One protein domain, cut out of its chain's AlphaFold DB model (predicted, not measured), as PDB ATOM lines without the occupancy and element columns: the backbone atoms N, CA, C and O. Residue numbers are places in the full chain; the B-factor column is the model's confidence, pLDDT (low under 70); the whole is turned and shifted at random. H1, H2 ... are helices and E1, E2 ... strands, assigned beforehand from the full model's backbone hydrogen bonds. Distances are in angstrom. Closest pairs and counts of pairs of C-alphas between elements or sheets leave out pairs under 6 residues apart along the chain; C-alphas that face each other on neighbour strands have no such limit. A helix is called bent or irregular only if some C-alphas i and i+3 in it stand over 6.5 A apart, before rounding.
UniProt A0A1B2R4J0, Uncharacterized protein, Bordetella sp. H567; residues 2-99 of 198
ATOM      1  N   ASN A   2     208.207 189.924 210.882       28.33
ATOM      2  CA  ASN A   2     208.705 189.286 209.662       28.33
ATOM      3  C   ASN A   2     207.655 189.496 208.562       28.33
ATOM      4  O   ASN A   2     206.618 188.840 208.574       28.33
ATOM      5  N   VAL A   3     207.865 190.475 207.681       37.38
ATOM      6  CA  VAL A   3     206.948 190.740 206.565       37.38
ATOM      7  C   VAL A   3     207.205 189.667 205.506       37.38
ATOM      8  O   VAL A   3     208.078 189.817 204.661       37.38
ATOM      9  N   SER A   4     206.486 188.545 205.587       38.38
ATOM     10  CA  SER A   4     206.567 187.427 204.637       38.38
ATOM     11  C   SER A   4     205.819 187.732 203.332       38.38
ATOM     12  O   SER A   4     204.941 186.982 202.908       38.38
ATOM     13  N   GLY A   5     206.114 188.876 202.719       51.81
ATOM     14  CA  GLY A   5     205.734 189.155 201.338       51.81
ATOM     15  C   GLY A   5     206.904 188.793 200.437       51.81
ATOM     16  O   GLY A   5     208.038 189.171 200.736       51.81
ATOM     17  N   ASN A   6     206.660 188.074 199.340       58.09
ATOM     18  CA  ASN A   6     207.677 187.959 198.295       58.09
ATOM     19  C   ASN A   6     208.107 189.377 197.881       58.09
ATOM     20  O   ASN A   6     207.240 190.246 197.745       58.09
ATOM     21  N   PRO A   7     209.415 189.644 197.712       66.38
ATOM     22  CA  PRO A   7     209.868 190.966 197.305       66.38
ATOM     23  C   PRO A   7     209.245 191.330 195.954       66.38
ATOM     24  O   PRO A   7     209.075 190.461 195.098       66.38
ATOM     25  N   ASN A   8     208.907 192.604 195.769       76.88
ATOM     26  CA  ASN A   8     208.449 193.113 194.480       76.88
ATOM     27  C   ASN A   8     209.645 193.403 193.575       76.88
ATOM     28  O   ASN A   8     210.694 193.858 194.038       76.88
ATOM     29  N   CYS A   9     209.450 193.146 192.291       77.56
ATOM     30  CA  CYS A   9     210.359 193.467 191.213       77.56
ATOM     31  C   CYS A   9     209.752 194.592 190.361       77.56
ATOM     32  O   CYS A   9     208.537 194.632 190.146       77.56
ATOM     33  N   TYR A  10     210.601 195.505 189.898       79.62
ATOM     34  CA  TYR A  10     210.236 196.708 189.160       79.62
ATOM     35  C   TYR A  10     210.743 196.607 187.723       79.62
ATOM     36  O   TYR A  10     211.929 196.383 187.486       79.62
ATOM     37  N   TYR A  11     209.845 196.801 186.757       79.06
ATOM     38  CA  TYR A  11     210.170 196.766 185.333       79.06
ATOM     39  C   TYR A  11     209.778 198.090 184.698       79.06
ATOM     40  O   TYR A  11     208.608 198.287 184.351       79.06
ATOM     41  N   PRO A  12     210.723 199.025 184.563       78.62
ATOM     42  CA  PRO A  12     210.429 200.281 183.911       78.62
ATOM     43  C   PRO A  12     210.174 200.039 182.413       78.62
ATOM     44  O   PRO A  12     210.935 199.352 181.727       78.62
ATOM     45  N   LEU A  13     209.075 200.596 181.909       79.69
ATOM     46  CA  LEU A  13     208.689 200.617 180.500       79.69
ATOM     47  C   LEU A  13     209.403 201.789 179.823       79.69
ATOM     48  O   LEU A  13     208.800 202.813 179.498       79.69
ATOM     49  N   ILE A  14     210.724 201.658 179.699       78.75
ATOM     50  CA  ILE A  14     211.589 202.698 179.141       78.75
ATOM     51  C   ILE A  14     211.573 202.569 177.621       78.75
ATOM     52  O   ILE A  14     212.045 201.552 177.106       78.75
ATOM     53  N   PRO A  15     211.063 203.571 176.891       78.06
ATOM     54  CA  PRO A  15     211.152 203.559 175.445       78.06
ATOM     55  C   PRO A  15     212.612 203.639 174.974       78.06
ATOM     56  O   PRO A  15     213.402 204.394 175.550       78.06
ATOM     57  N   PRO A  16     213.000 202.891 173.924       78.56
ATOM     58  CA  PRO A  16     214.288 203.090 173.275       78.56
ATOM     59  C   PRO A  16     214.367 204.496 172.658       78.56
ATOM     60  O   PRO A  16     213.351 205.122 172.367       78.56
ATOM     61  N   ALA A  17     215.581 204.999 172.420       76.75
ATOM     62  CA  ALA A  17     215.805 206.377 171.960       76.75
ATOM     63  C   ALA A  17     215.104 206.730 170.629       76.75
ATOM     64  O   ALA A  17     214.885 207.901 170.334       76.75
ATOM     65  N   ASN A  18     214.766 205.726 169.819       76.19
ATOM     66  CA  ASN A  18     214.076 205.860 168.539       76.19
ATOM     67  C   ASN A  18     212.558 205.605 168.615       76.19
ATOM     68  O   ASN A  18     211.914 205.543 167.568       76.19
ATOM     69  N   ALA A  19     211.994 205.419 169.809       79.88
ATOM     70  CA  ALA A  19     210.559 205.234 169.994       79.88
ATOM     71  C   ALA A  19     209.776 206.508 169.658       79.88
ATOM     72  O   ALA A  19     210.175 207.619 170.017       79.88
ATOM     73  N   GLY A  20     208.619 206.341 169.016       78.69
ATOM     74  CA  GLY A  20     207.697 207.438 168.756       78.69
ATOM     75  C   GLY A  20     206.945 207.846 170.020       78.69
ATOM     76  O   GLY A  20     205.865 207.326 170.285       78.69
ATOM     77  N   ILE A  21     207.492 208.791 170.789       82.19
ATOM     78  CA  ILE A  21     206.750 209.433 171.882       82.19
ATOM     79  C   ILE A  21     205.829 210.495 171.278       82.19
ATOM     80  O   ILE A  21     206.285 211.398 170.575       82.19
ATOM     81  N   ASP A  22     204.527 210.383 171.527       78.75
ATOM     82  CA  ASP A  22     203.561 211.369 171.060       78.75
ATOM     83  C   ASP A  22     203.645 212.687 171.850       78.75
ATOM     84  O   ASP A  22     204.276 212.786 172.905       78.75
ATOM     85  N   ALA A  23     202.978 213.730 171.349       75.12
ATOM     86  CA  ALA A  23     202.971 215.049 171.986       75.12
ATOM     87  C   ALA A  23     202.357 215.054 173.401       75.12
ATOM     88  O   ALA A  23     202.526 216.022 174.138       75.12
ATOM     89  N   SER A  24     201.637 213.994 173.775       74.62
ATOM     90  CA  SER A  24     201.042 213.813 175.102       74.62
ATOM     91  C   SER A  24     201.941 213.000 176.044       74.62
ATOM     92  O   SER A  24     201.553 212.755 177.186       74.62
ATOM     93  N   GLY A  25     203.136 212.591 175.602       75.06
ATOM     94  CA  GLY A  25     204.089 211.822 176.402       75.06
ATOM     95  C   GLY A  25     203.791 210.321 176.468       75.06
ATOM     96  O   GLY A  25     204.267 209.649 177.387       75.06
ATOM     97  N   TYR A  26     203.002 209.787 175.534       79.25
ATOM     98  CA  TYR A  26     202.695 208.359 175.444       79.25
ATOM     99  C   TYR A  26     203.493 207.688 174.331       79.25
ATOM    100  O   TYR A  26     203.816 208.292 173.312       79.25
ATOM    101  N   VAL A  27     203.776 206.407 174.526       82.56
ATOM    102  CA  VAL A  27     204.441 205.521 173.568       82.56
ATOM    103  C   VAL A  27     203.505 204.365 173.252       82.56
ATOM    104  O   VAL A  27     202.704 203.974 174.109       82.56
ATOM    105  N   LYS A  28     203.572 203.799 172.047       83.62
ATOM    106  CA  LYS A  28     202.832 202.560 171.778       83.62
ATOM    107  C   LYS A  28     203.598 201.382 172.362       83.62
ATOM    108  O   LYS A  28     204.825 201.397 172.386       83.62
ATOM    109  N   GLY A  29     202.904 200.330 172.787       80.56
ATOM    110  CA  GLY A  29     203.584 199.115 173.244       80.56
ATOM    111  C   GLY A  29     204.476 198.501 172.162       80.56
ATOM    112  O   GLY A  29     205.553 198.011 172.489       80.56
ATOM    113  N   LEU A  30     204.114 198.654 170.881       83.81
ATOM    114  CA  LEU A  30     204.965 198.267 169.751       83.81
ATOM    115  C   LEU A  30     206.344 198.955 169.793       83.81
ATOM    116  O   LEU A  30     207.354 198.338 169.464       83.81
ATOM    117  N   ASP A  31     206.404 200.214 170.240       85.31
ATOM    118  CA  ASP A  31     207.654 200.975 170.362       85.31
ATOM    119  C   ASP A  31     208.524 200.497 171.537       85.31
ATOM    120  O   ASP A  31     209.700 200.848 171.624       85.31
ATOM    121  N   LEU A  32     207.965 199.687 172.442       83.44
ATOM    122  CA  LEU A  32     208.659 199.097 173.586       83.44
ATOM    123  C   LEU A  32     209.165 197.675 173.305       83.44
ATOM    124  O   LEU A  32     209.763 197.062 174.194       83.44
ATOM    125  N   GLN A  33     208.945 197.132 172.104       85.56
ATOM    126  CA  GLN A  33     209.361 195.774 171.763       85.56
ATOM    127  C   GLN A  33     210.861 195.548 171.991       85.56
ATOM    128  O   GLN A  33     211.710 196.368 171.646       85.56
ATOM    129  N   GLY A  34     211.191 194.403 172.590       80.69
ATOM    130  CA  GLY A  34     212.564 194.051 172.955       80.69
ATOM    131  C   GLY A  34     213.069 194.700 174.249       80.69
ATOM    132  O   GLY A  34     214.156 194.345 174.711       80.69
ATOM    133  N   THR A  35     212.297 195.595 174.874       83.50
ATOM    134  CA  THR A  35     212.587 196.056 176.238       83.50
ATOM    135  C   THR A  35     212.169 194.994 177.250       83.50
ATOM    136  O   THR A  35     211.211 194.243 177.056       83.50
ATOM    137  N   ARG A  36     212.872 194.943 178.383       82.31
ATOM    138  CA  ARG A  36     212.549 193.983 179.444       82.31
ATOM    139  C   ARG A  36     211.155 194.211 180.032       82.31
ATOM    140  O   ARG A  36     210.461 193.249 180.343       82.31
ATOM    141  N   GLY A  37     210.757 195.473 180.182       81.00
ATOM    142  CA  GLY A  37     209.434 195.829 180.679       81.00
ATOM    143  C   GLY A  37     208.314 195.369 179.746       81.00
ATOM    144  O   GLY A  37     207.321 194.826 180.220       81.00
ATOM    145  N   TYR A  38     208.502 195.508 178.432       85.50
ATOM    146  CA  TYR A  38     207.559 194.990 177.443       85.50
ATOM    147  C   TYR A  38     207.409 193.470 177.527       85.50
ATOM    148  O   TYR A  38     206.291 192.972 177.626       85.50
ATOM    149  N   GLU A  39     208.520 192.725 177.545       85.75
ATOM    150  CA  GLU A  39     208.465 191.260 177.623       85.75
ATOM    151  C   GLU A  39     207.761 190.791 178.897       85.75
ATOM    152  O   GLU A  39     206.969 189.853 178.847       85.75
ATOM    153  N   GLN A  40     207.993 191.473 180.023       81.06
ATOM    154  CA  GLN A  40     207.298 191.166 181.268       81.06
ATOM    155  C   GLN A  40     205.800 191.472 181.173       81.06
ATOM    156  O   GLN A  40     204.992 190.702 181.685       81.06
ATOM    157  N   LEU A  41     205.409 192.566 180.513       79.81
ATOM    158  CA  LEU A  41     204.002 192.911 180.303       79.81
ATOM    159  C   LEU A  41     203.277 191.862 179.456       79.81
ATOM    160  O   LEU A  41     202.187 191.426 179.822       79.81
ATOM    161  N   VAL A  42     203.909 191.422 178.366       82.50
ATOM    162  CA  VAL A  42     203.395 190.343 177.513       82.50
ATOM    163  C   VAL A  42     203.291 189.042 178.303       82.50
ATOM    164  O   VAL A  42     202.265 188.373 178.235       82.50
ATOM    165  N   ASP A  43     204.320 188.687 179.074       79.62
ATOM    166  CA  ASP A  43     204.337 187.456 179.864       79.62
ATOM    167  C   ASP A  43     203.243 187.445 180.940       79.62
ATOM    168  O   ASP A  43     202.544 186.444 181.099       79.62
ATOM    169  N   MET A  44     203.025 188.577 181.616       74.62
ATOM    170  CA  MET A  44     201.946 188.735 182.594       74.62
ATOM    171  C   MET A  44     200.565 188.580 181.955       74.62
ATOM    172  O   MET A  44     199.714 187.887 182.507       74.62
ATOM    173  N   LEU A  45     200.344 189.186 180.787       75.19
ATOM    174  CA  LEU A  45     199.073 189.065 180.070       75.19
ATOM    175  C   LEU A  45     198.851 187.650 179.529       75.19
ATOM    176  O   LEU A  45     197.740 187.133 179.612       75.19
ATOM    177  N   ALA A  46     199.906 186.998 179.038       74.62
ATOM    178  CA  ALA A  46     199.838 185.633 178.527       74.62
ATOM    179  C   ALA A  46     199.510 184.613 179.634       74.62
ATOM    180  O   ALA A  46     198.778 183.657 179.391       74.62
ATOM    181  N   HIS A  47     200.008 184.821 180.858       67.56
ATOM    182  CA  HIS A  47     199.766 183.930 182.001       67.56
ATOM    183  C   HIS A  47     198.548 184.317 182.853       67.56
ATOM    184  O   HIS A  47     198.200 183.580 183.777       67.56
ATOM    185  N   HIS A  48     197.853 185.416 182.530       60.84
ATOM    186  CA  HIS A  48     196.657 185.858 183.259       60.84
ATOM    187  C   HIS A  48     195.538 184.803 183.260       60.84
ATOM    188  O   HIS A  48     194.758 184.718 184.204       60.84
ATOM    189  N   GLN A  49     195.465 183.964 182.222       51.06
ATOM    190  CA  GLN A  49     194.431 182.933 182.103       51.06
ATOM    191  C   GLN A  49     194.772 181.631 182.847       51.06
ATOM    192  O   GLN A  49     193.868 180.881 183.211       51.06
ATOM    193  N   SER A  50     196.057 181.342 183.086       51.38
ATOM    194  CA  SER A  50     196.491 180.155 183.833       51.38
ATOM    195  C   SER A  50     197.913 180.342 184.378       51.38
ATOM    196  O   SER A  50     198.891 180.027 183.699       51.38
ATOM    197  N   PRO A  51     198.066 180.821 185.623       54.38
ATOM    198  CA  PRO A  51     199.377 181.142 186.192       54.38
ATOM    199  C   PRO A  51     200.264 179.920 186.472       54.38
ATOM    200  O   PRO A  51     201.458 180.049 186.736       54.38
ATOM    201  N   SER A  52     199.675 178.725 186.464       46.03
ATOM    202  CA  SER A  52     200.319 177.449 186.793       46.03
ATOM    203  C   SER A  52     200.650 176.595 185.567       46.03
ATOM    204  O   SER A  52     201.029 175.434 185.706       46.03
ATOM    205  N   SER A  53     200.489 177.126 184.356       49.34
ATOM    206  CA  SER A  53     200.830 176.433 183.112       49.34
ATOM    207  C   SER A  53     201.616 177.366 182.200       49.34
ATOM    208  O   SER A  53     201.324 178.558 182.183       49.34
ATOM    209  N   PRO A  54     202.612 176.861 181.449       55.03
ATOM    210  CA  PRO A  54     203.254 177.677 180.431       55.03
ATOM    211  C   PRO A  54     202.175 178.180 179.470       55.03
ATOM    212  O   PRO A  54     201.418 177.366 178.936       55.03
ATOM    213  N   ALA A  55     202.096 179.502 179.285       60.31
ATOM    214  CA  ALA A  55     201.144 180.105 178.361       60.31
ATOM    215  C   ALA A  55     201.267 179.436 176.987       60.31
ATOM    216  O   ALA A  55     202.384 179.201 176.497       60.31
ATOM    217  N   ALA A  56     200.135 179.105 176.363       67.81
ATOM    218  CA  ALA A  56     200.182 178.529 175.033       67.81
ATOM    219  C   ALA A  56     200.841 179.534 174.077       67.81
ATOM    220  O   ALA A  56     200.768 180.752 174.254       67.81
ATOM    221  N   ALA A  57     201.485 179.034 173.020       68.31
ATOM    222  CA  ALA A  57     202.110 179.906 172.024       68.31
ATOM    223  C   ALA A  57     201.107 180.896 171.399       68.31
ATOM    224  O   ALA A  57     201.510 181.961 170.932       68.31
ATOM    225  N   GLN A  58     199.820 180.538 171.394       66.75
ATOM    226  CA  GLN A  58     198.730 181.398 170.957       66.75
ATOM    227  C   GLN A  58     198.452 182.521 171.967       66.75
ATOM    228  O   GLN A  58     198.497 183.683 171.581       66.75
ATOM    229  N   ASP A  59     198.321 182.200 173.255       72.69
ATOM    230  CA  ASP A  59     198.090 183.182 174.327       72.69
ATOM    231  C   ASP A  59     199.192 184.241 174.376       72.69
ATOM    232  O   ASP A  59     198.927 185.428 174.548       72.69
ATOM    233  N   ARG A  60     200.448 183.832 174.148       76.69
ATOM    234  CA  ARG A  60     201.566 184.778 174.060       76.69
ATOM    235  C   ARG A  60     201.449 185.712 172.856       76.69
ATOM    236  O   ARG A  60     201.773 186.888 172.986       76.69
ATOM    237  N   LYS A  61     201.015 185.216 171.692       76.00
ATOM    238  CA  LYS A  61     200.810 186.055 170.497       76.00
ATOM    239  C   LYS A  61     199.660 187.036 170.693       76.00
ATOM    240  O   LYS A  61     199.789 188.191 170.306       76.00
ATOM    241  N   ASP A  62     198.577 186.588 171.314       74.88
ATOM    242  CA  ASP A  62     197.413 187.430 171.582       74.88
ATOM    243  C   ASP A  62     197.742 188.496 172.638       74.88
ATOM    244  O   ASP A  62     197.427 189.671 172.452       74.88
ATOM    245  N   ALA A  63     198.488 188.129 173.685       76.12
ATOM    246  CA  ALA A  63     199.043 189.073 174.652       76.12
ATOM    247  C   ALA A  63     199.984 190.085 173.986       76.12
ATOM    248  O   ALA A  63     199.896 191.278 174.262       76.12
ATOM    249  N   GLN A  64     200.847 189.633 173.073       79.94
ATOM    250  CA  GLN A  64     201.732 190.514 172.312       79.94
ATOM    251  C   GLN A  64     200.932 191.540 171.501       79.94
ATOM    252  O   GLN A  64     201.177 192.738 171.615       79.94
ATOM    253  N   ALA A  65     199.923 191.084 170.754       75.25
ATOM    254  CA  ALA A  65     199.059 191.953 169.963       75.25
ATOM    255  C   ALA A  65     198.279 192.955 170.830       75.25
ATOM    256  O   ALA A  65     198.071 194.096 170.414       75.25
ATOM    257  N   ALA A  66     197.868 192.548 172.035       75.19
ATOM    258  CA  ALA A  66     197.224 193.435 172.993       75.19
ATOM    259  C   ALA A  66     198.189 194.521 173.487       75.19
ATOM    260  O   ALA A  66     197.837 195.699 173.441       75.19
ATOM    261  N   VAL A  67     199.411 194.153 173.900       79.50
ATOM    262  CA  VAL A  67     200.427 195.124 174.342       79.50
ATOM    263  C   VAL A  67     200.802 196.073 173.214       79.50
ATOM    264  O   VAL A  67     200.864 197.276 173.447       79.50
ATOM    265  N   ASP A  68     200.980 195.575 171.991       82.56
ATOM    266  CA  ASP A  68     201.350 196.389 170.829       82.56
ATOM    267  C   ASP A  68     200.385 197.563 170.588       82.56
ATOM    268  O   ASP A  68     200.804 198.636 170.141       82.56
ATOM    269  N   GLN A  69     199.104 197.384 170.923       80.31
ATOM    270  CA  GLN A  69     198.055 198.396 170.778       80.31
ATOM    271  C   GLN A  69     197.907 199.320 171.998       80.31
ATOM    272  O   GLN A  69     197.189 200.320 171.921       80.31
ATOM    273  N   MET A  70     198.581 199.032 173.115       80.62
ATOM    274  CA  MET A  70     198.513 199.866 174.315       80.62
ATOM    275  C   MET A  70     199.209 201.207 174.096       80.62
ATOM    276  O   MET A  70     200.299 201.278 173.529       80.62
ATOM    277  N   LYS A  71     198.600 202.276 174.615       79.88
ATOM    278  CA  LYS A  71     199.262 203.570 174.808       79.88
ATOM    279  C   LYS A  71     199.767 203.636 176.234       79.88
ATOM    280  O   LYS A  71     198.974 203.593 177.164       79.88
ATOM    281  N   ILE A  72     201.075 203.737 176.402       78.62
ATOM    282  CA  ILE A  72     201.749 203.663 177.693       78.62
ATOM    283  C   ILE A  72     202.438 204.998 177.939       78.62
ATOM    284  O   ILE A  72     203.178 205.484 177.090       78.62
ATOM    285  N   LYS A  73     202.207 205.613 179.098       77.81
ATOM    286  CA  LYS A  73     202.894 206.854 179.467       77.81
ATOM    287  C   LYS A  73     204.389 206.569 179.608       77.81
ATOM    288  O   LYS A  73     204.764 205.615 180.298       77.81
ATOM    289  N   ALA A  74     205.239 207.366 178.968       75.00
ATOM    290  CA  ALA A  74     206.683 207.208 179.101       75.00
ATOM    291  C   ALA A  74     207.090 207.288 180.586       75.00
ATOM    292  O   ALA A  74     206.579 208.123 181.333       75.00
ATOM    293  N   GLY A  75     207.970 206.384 181.027       70.69
ATOM    294  CA  GLY A  75     208.384 206.293 182.432       70.69
ATOM    295  C   GLY A  75     207.441 205.491 183.338       70.69
ATOM    296  O   GLY A  75     207.651 205.453 184.547       70.69
ATOM    297  N   THR A  76     206.423 204.822 182.783       77.50
ATOM    298  CA  THR A  76     205.611 203.848 183.535       77.50
ATOM    299  C   THR A  76     206.491 202.717 184.071       77.50
ATOM    300  O   THR A  76     207.392 202.243 183.382       77.50
ATOM    301  N   VAL A  77     206.216 202.244 185.287       77.38
ATOM    302  CA  VAL A  77     206.930 201.123 185.914       77.38
ATOM    303  C   VAL A  77     205.937 200.027 186.264       77.38
ATOM    304  O   VAL A  77     204.951 200.271 186.958       77.38
ATOM    305  N   LEU A  78     206.201 198.810 185.794       78.06
ATOM    306  CA  LEU A  78     205.440 197.628 186.178       78.06
ATOM    307  C   LEU A  78     205.973 197.082 187.494       78.06
ATOM    308  O   LEU A  78     207.184 197.046 187.715       78.06
ATOM    309  N   ILE A  79     205.064 196.620 188.344       78.62
ATOM    310  CA  ILE A  79     205.390 196.026 189.636       78.62
ATOM    311  C   ILE A  79     204.833 194.607 189.635       78.62
ATOM    312  O   ILE A  79     203.630 194.416 189.469       78.62
ATOM    313  N   ALA A  80     205.703 193.618 189.825       72.38
ATOM    314  CA  ALA A  80     205.312 192.213 189.894       72.38
ATOM    315  C   ALA A  80     206.045 191.498 191.039       72.38
ATOM    316  O   ALA A  80     207.145 191.912 191.410       72.38
ATOM    317  N   PRO A  81     205.487 190.413 191.603       71.25
ATOM    318  CA  PRO A  81     206.215 189.582 192.554       71.25
ATOM    319  C   PRO A  81     207.506 189.045 191.927       71.25
ATOM    320  O   PRO A  81     207.507 188.547 190.801       71.25
ATOM    321  N   CYS A  82     208.620 189.106 192.653       70.50
ATOM    322  CA  CYS A  82     209.853 188.498 192.179       70.50
ATOM    323  C   CYS A  82     209.737 186.968 192.151       70.50
ATOM    324  O   CYS A  82     209.206 186.360 193.082       70.50
ATOM    325  N   HIS A  83     210.327 186.341 191.134       68.81
ATOM    326  CA  HIS A  83     210.454 184.889 191.025       68.81
ATOM    327  C   HIS A  83     211.932 184.456 191.041       68.81
ATOM    328  O   HIS A  83     212.833 185.294 190.881       68.81
ATOM    329  N   PRO A  84     212.224 183.152 191.236       58.25
ATOM    330  CA  PRO A  84     213.576 182.622 191.086       58.25
ATOM    331  C   PRO A  84     214.121 182.981 189.696       58.25
ATOM    332  O   PRO A  84     213.478 182.701 188.688       58.25
ATOM    333  N   GLY A  85     215.262 183.670 189.645       64.88
ATOM    334  CA  GLY A  85     215.838 184.220 188.409       64.88
ATOM    335  C   GLY A  85     215.972 185.744 188.396       64.88
ATOM    336  O   GLY A  85     216.743 186.265 187.595       64.88
ATOM    337  N   HIS A  86     215.298 186.458 189.305       69.81
ATOM    338  CA  HIS A  86     215.499 187.898 189.472       69.81
ATOM    339  C   HIS A  86     216.671 188.245 190.378       69.81
ATOM    340  O   HIS A  86     216.899 187.627 191.423       69.81
ATOM    341  N   THR A  87     217.393 189.277 189.963       71.88
ATOM    342  CA  THR A  87     218.571 189.802 190.648       71.88
ATOM    343  C   THR A  87     218.177 190.864 191.672       71.88
ATOM    344  O   THR A  87     217.032 191.314 191.729       71.88
ATOM    345  N   ALA A  88     219.130 191.283 192.508       72.44
ATOM    346  CA  ALA A  88     218.909 192.393 193.432       72.44
ATOM    347  C   ALA A  88     218.582 193.709 192.700       72.44
ATOM    348  O   ALA A  88     217.811 194.500 193.234       72.44
ATOM    349  N   ALA A  89     219.100 193.909 191.480       68.56
ATOM    350  CA  ALA A  89     218.821 195.095 190.668       68.56
ATOM    351  C   ALA A  89     217.327 195.224 190.329       68.56
ATOM    352  O   ALA A  89     216.786 196.322 190.325       68.56
ATOM    353  N   ASP A  90     216.640 194.096 190.158       66.62
ATOM    354  CA  ASP A  90     215.215 194.059 189.812       66.62
ATOM    355  C   ASP A  90     214.322 194.504 190.970       66.62
ATOM    356  O   ASP A  90     213.160 194.829 190.770       66.62
ATOM    357  N   ARG A  91     214.854 194.509 192.195       74.69
ATOM    358  CA  ARG A  91     214.128 194.845 193.428       74.69
ATOM    359  C   ARG A  91     214.263 196.313 193.810       74.69
ATOM    360  O   ARG A  91     213.657 196.742 194.790       74.69
ATOM    361  N   VAL A  92     215.081 197.066 193.081       72.81
ATOM    362  CA  VAL A  92     215.295 198.489 193.327       72.81
ATOM    363  C   VAL A  92     214.220 199.258 192.572       72.81
ATOM    364  O   VAL A  92     214.126 199.170 191.350       72.81
ATOM    365  N   ALA A  93     213.391 200.000 193.308       65.12
ATOM    366  CA  ALA A  93     212.472 200.937 192.683       65.12
ATOM    367  C   ALA A  93     213.296 202.023 191.973       65.12
ATOM    368  O   ALA A  93     214.223 202.555 192.589       65.12
ATOM    369  N   PRO A  94     212.998 202.358 190.710       62.44
ATOM    370  CA  PRO A  94     213.656 203.481 190.060       62.44
ATOM    371  C   PRO A  94     213.352 204.764 190.839       62.44
ATOM    372  O   PRO A  94     212.188 205.076 191.093       62.44
ATOM    373  N   SER A  95     214.408 205.457 191.265       48.88
ATOM    374  CA  SER A  95     214.322 206.536 192.254       48.88
ATOM    375  C   SER A  95     213.656 207.804 191.723       48.88
ATOM    376  O   SER A  95     213.089 208.537 192.518       48.88
ATOM    377  N   ASP A  96     213.656 208.034 190.410       48.47
ATOM    378  CA  ASP A  96     212.953 209.141 189.763       48.47
ATOM    379  C   ASP A  96     212.726 208.821 188.279       48.47
ATOM    380  O   ASP A  96     213.547 208.161 187.638       48.47
ATOM    381  N   ALA A  97     211.635 209.330 187.695       42.34
ATOM    382  CA  ALA A  97     211.337 209.177 186.263       42.34
ATOM    383  C   ALA A  97     212.418 209.793 185.342       42.34
ATOM    384  O   ALA A  97     212.443 209.497 184.149       42.34
ATOM    385  N   GLY A  98     213.301 210.637 185.895       38.38
ATOM    386  CA  GLY A  98     214.432 211.264 185.203       38.38
ATOM    387  C   GLY A  98     215.751 210.484 185.259       38.38
ATOM    388  O   GLY A  98     216.639 210.788 184.469       38.38
ATOM    389  N   ASP A  99     215.865 209.472 186.126       37.69
ATOM    390  CA  ASP A  99     217.074 208.645 186.320       37.69
ATOM    391  C   ASP A  99     216.861 207.193 185.865       37.69
ATOM    392  O   ASP A  99     217.561 206.264 186.274       37.69
TER     393      ASP A  99
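Overview. This is residues 2 to 99 of the 198 residues of an uncharacterized protein of Bordetella sp. H567 (UniProt A0A1B2R4J0). Two helices, H2 and H3, pack on each other at a steep angle, and H2 lies between H3 and a narrow ribbon of two strands, E1 and E4, so that ribbon, H2 and H3 follow one another across a flat body. A second, shorter ribbon, E2 and E3, lies at one end, near the short H1 and the last residues of H3, while the short H4 lies beside E1 on the side away from E4. The printed part has 98 residues with four named helices and four named strands, in the order E1 E2 H1 H2 H3 E3 E4 H4, and both two-stranded sheets are antiparallel. The class is mixed, helices and strands, with under half of the residues, 48 of 98, in named elements. The whole is compact, with a radius of gyration of the C-alphas of 14.4 A, and it spans 45 by 36 by 17 A.

Along the chain. E1, residues 8 to 12, begins with C-alpha 8 at (208.449, 193.113, 194.480) and is 12.9 A long from first to last C-alpha. E2, residues 26 to 28, is followed directly by H1, residues 29 to 32. H2, residues 36 to 47, begins with C-alpha 36 at (212.549, 193.983, 179.444) and is 16.5 A long. H3, residues 57 to 68, is also 16.5 A long. E3 is residues 71 to 73, and E4, residues 77 to 81, is 13.3 A long. H4, residues 88 to 91, ends with C-alpha 91 at (214.128, 194.845, 193.428). No helix is bent or irregular.

Arrangement. E1 and E4 are antiparallel neighbours, with 154 degrees between their directions; N 9 and O 80 are 2.8 A apart and N 78 and O 11 are 2.9 A apart, both within hydrogen-bond range. C-alphas 10 and 79 of this pair face each other at 4.9 A. H2, with its residues 36 to 44, has 11 pairs of C-alphas within 10 A of E1 and 11 of E4; its closest C-alphas to E1 are those of Gly 37 and Tyr 11, 4.8 A apart. H2 and H3 touch, with 15 pairs of C-alphas within 8 A, the closest being those of Ala 46 and Arg 60 at 4.9 A. They run opposite ways at a steep tilt of 52 degrees. H1 touches H3 through residues 67 to 68 of H3 alone, and the closest C-alphas are those of Leu 30 and Asp 68, 4.2 A apart. H1 and H2 are close but not clearly touching, with Leu 32 and Tyr 38 the closest C-alphas at 5.7 A. E2 and E3 are antiparallel neighbours at 140 degrees, and N 27 and O 72 are 2.8 A apart, within hydrogen-bond range. The closest C-alphas of E1 and H4 are those of Cys 9 and Arg 91, 4.6 A apart. H4 touches no helix, and H3 and E4 are apart. In H2 and H3 every O i to N i+4 pair is within hydrogen-bond range, while H1 and H4 are too short for such a pair.

Size, cuts and confidence. The C-alphas of Asn 2 and Ala 23 are the two farthest apart, 46.0 A. The printed part has no cut. The link from E1 to E2, residues 13 to 25, is long. The mean pLDDT of the printed part is 71.1, and 31 residues are under 70: residues 2 to 7, 47 to 58, 83 to 86, 89 to 90 and 93 to 99.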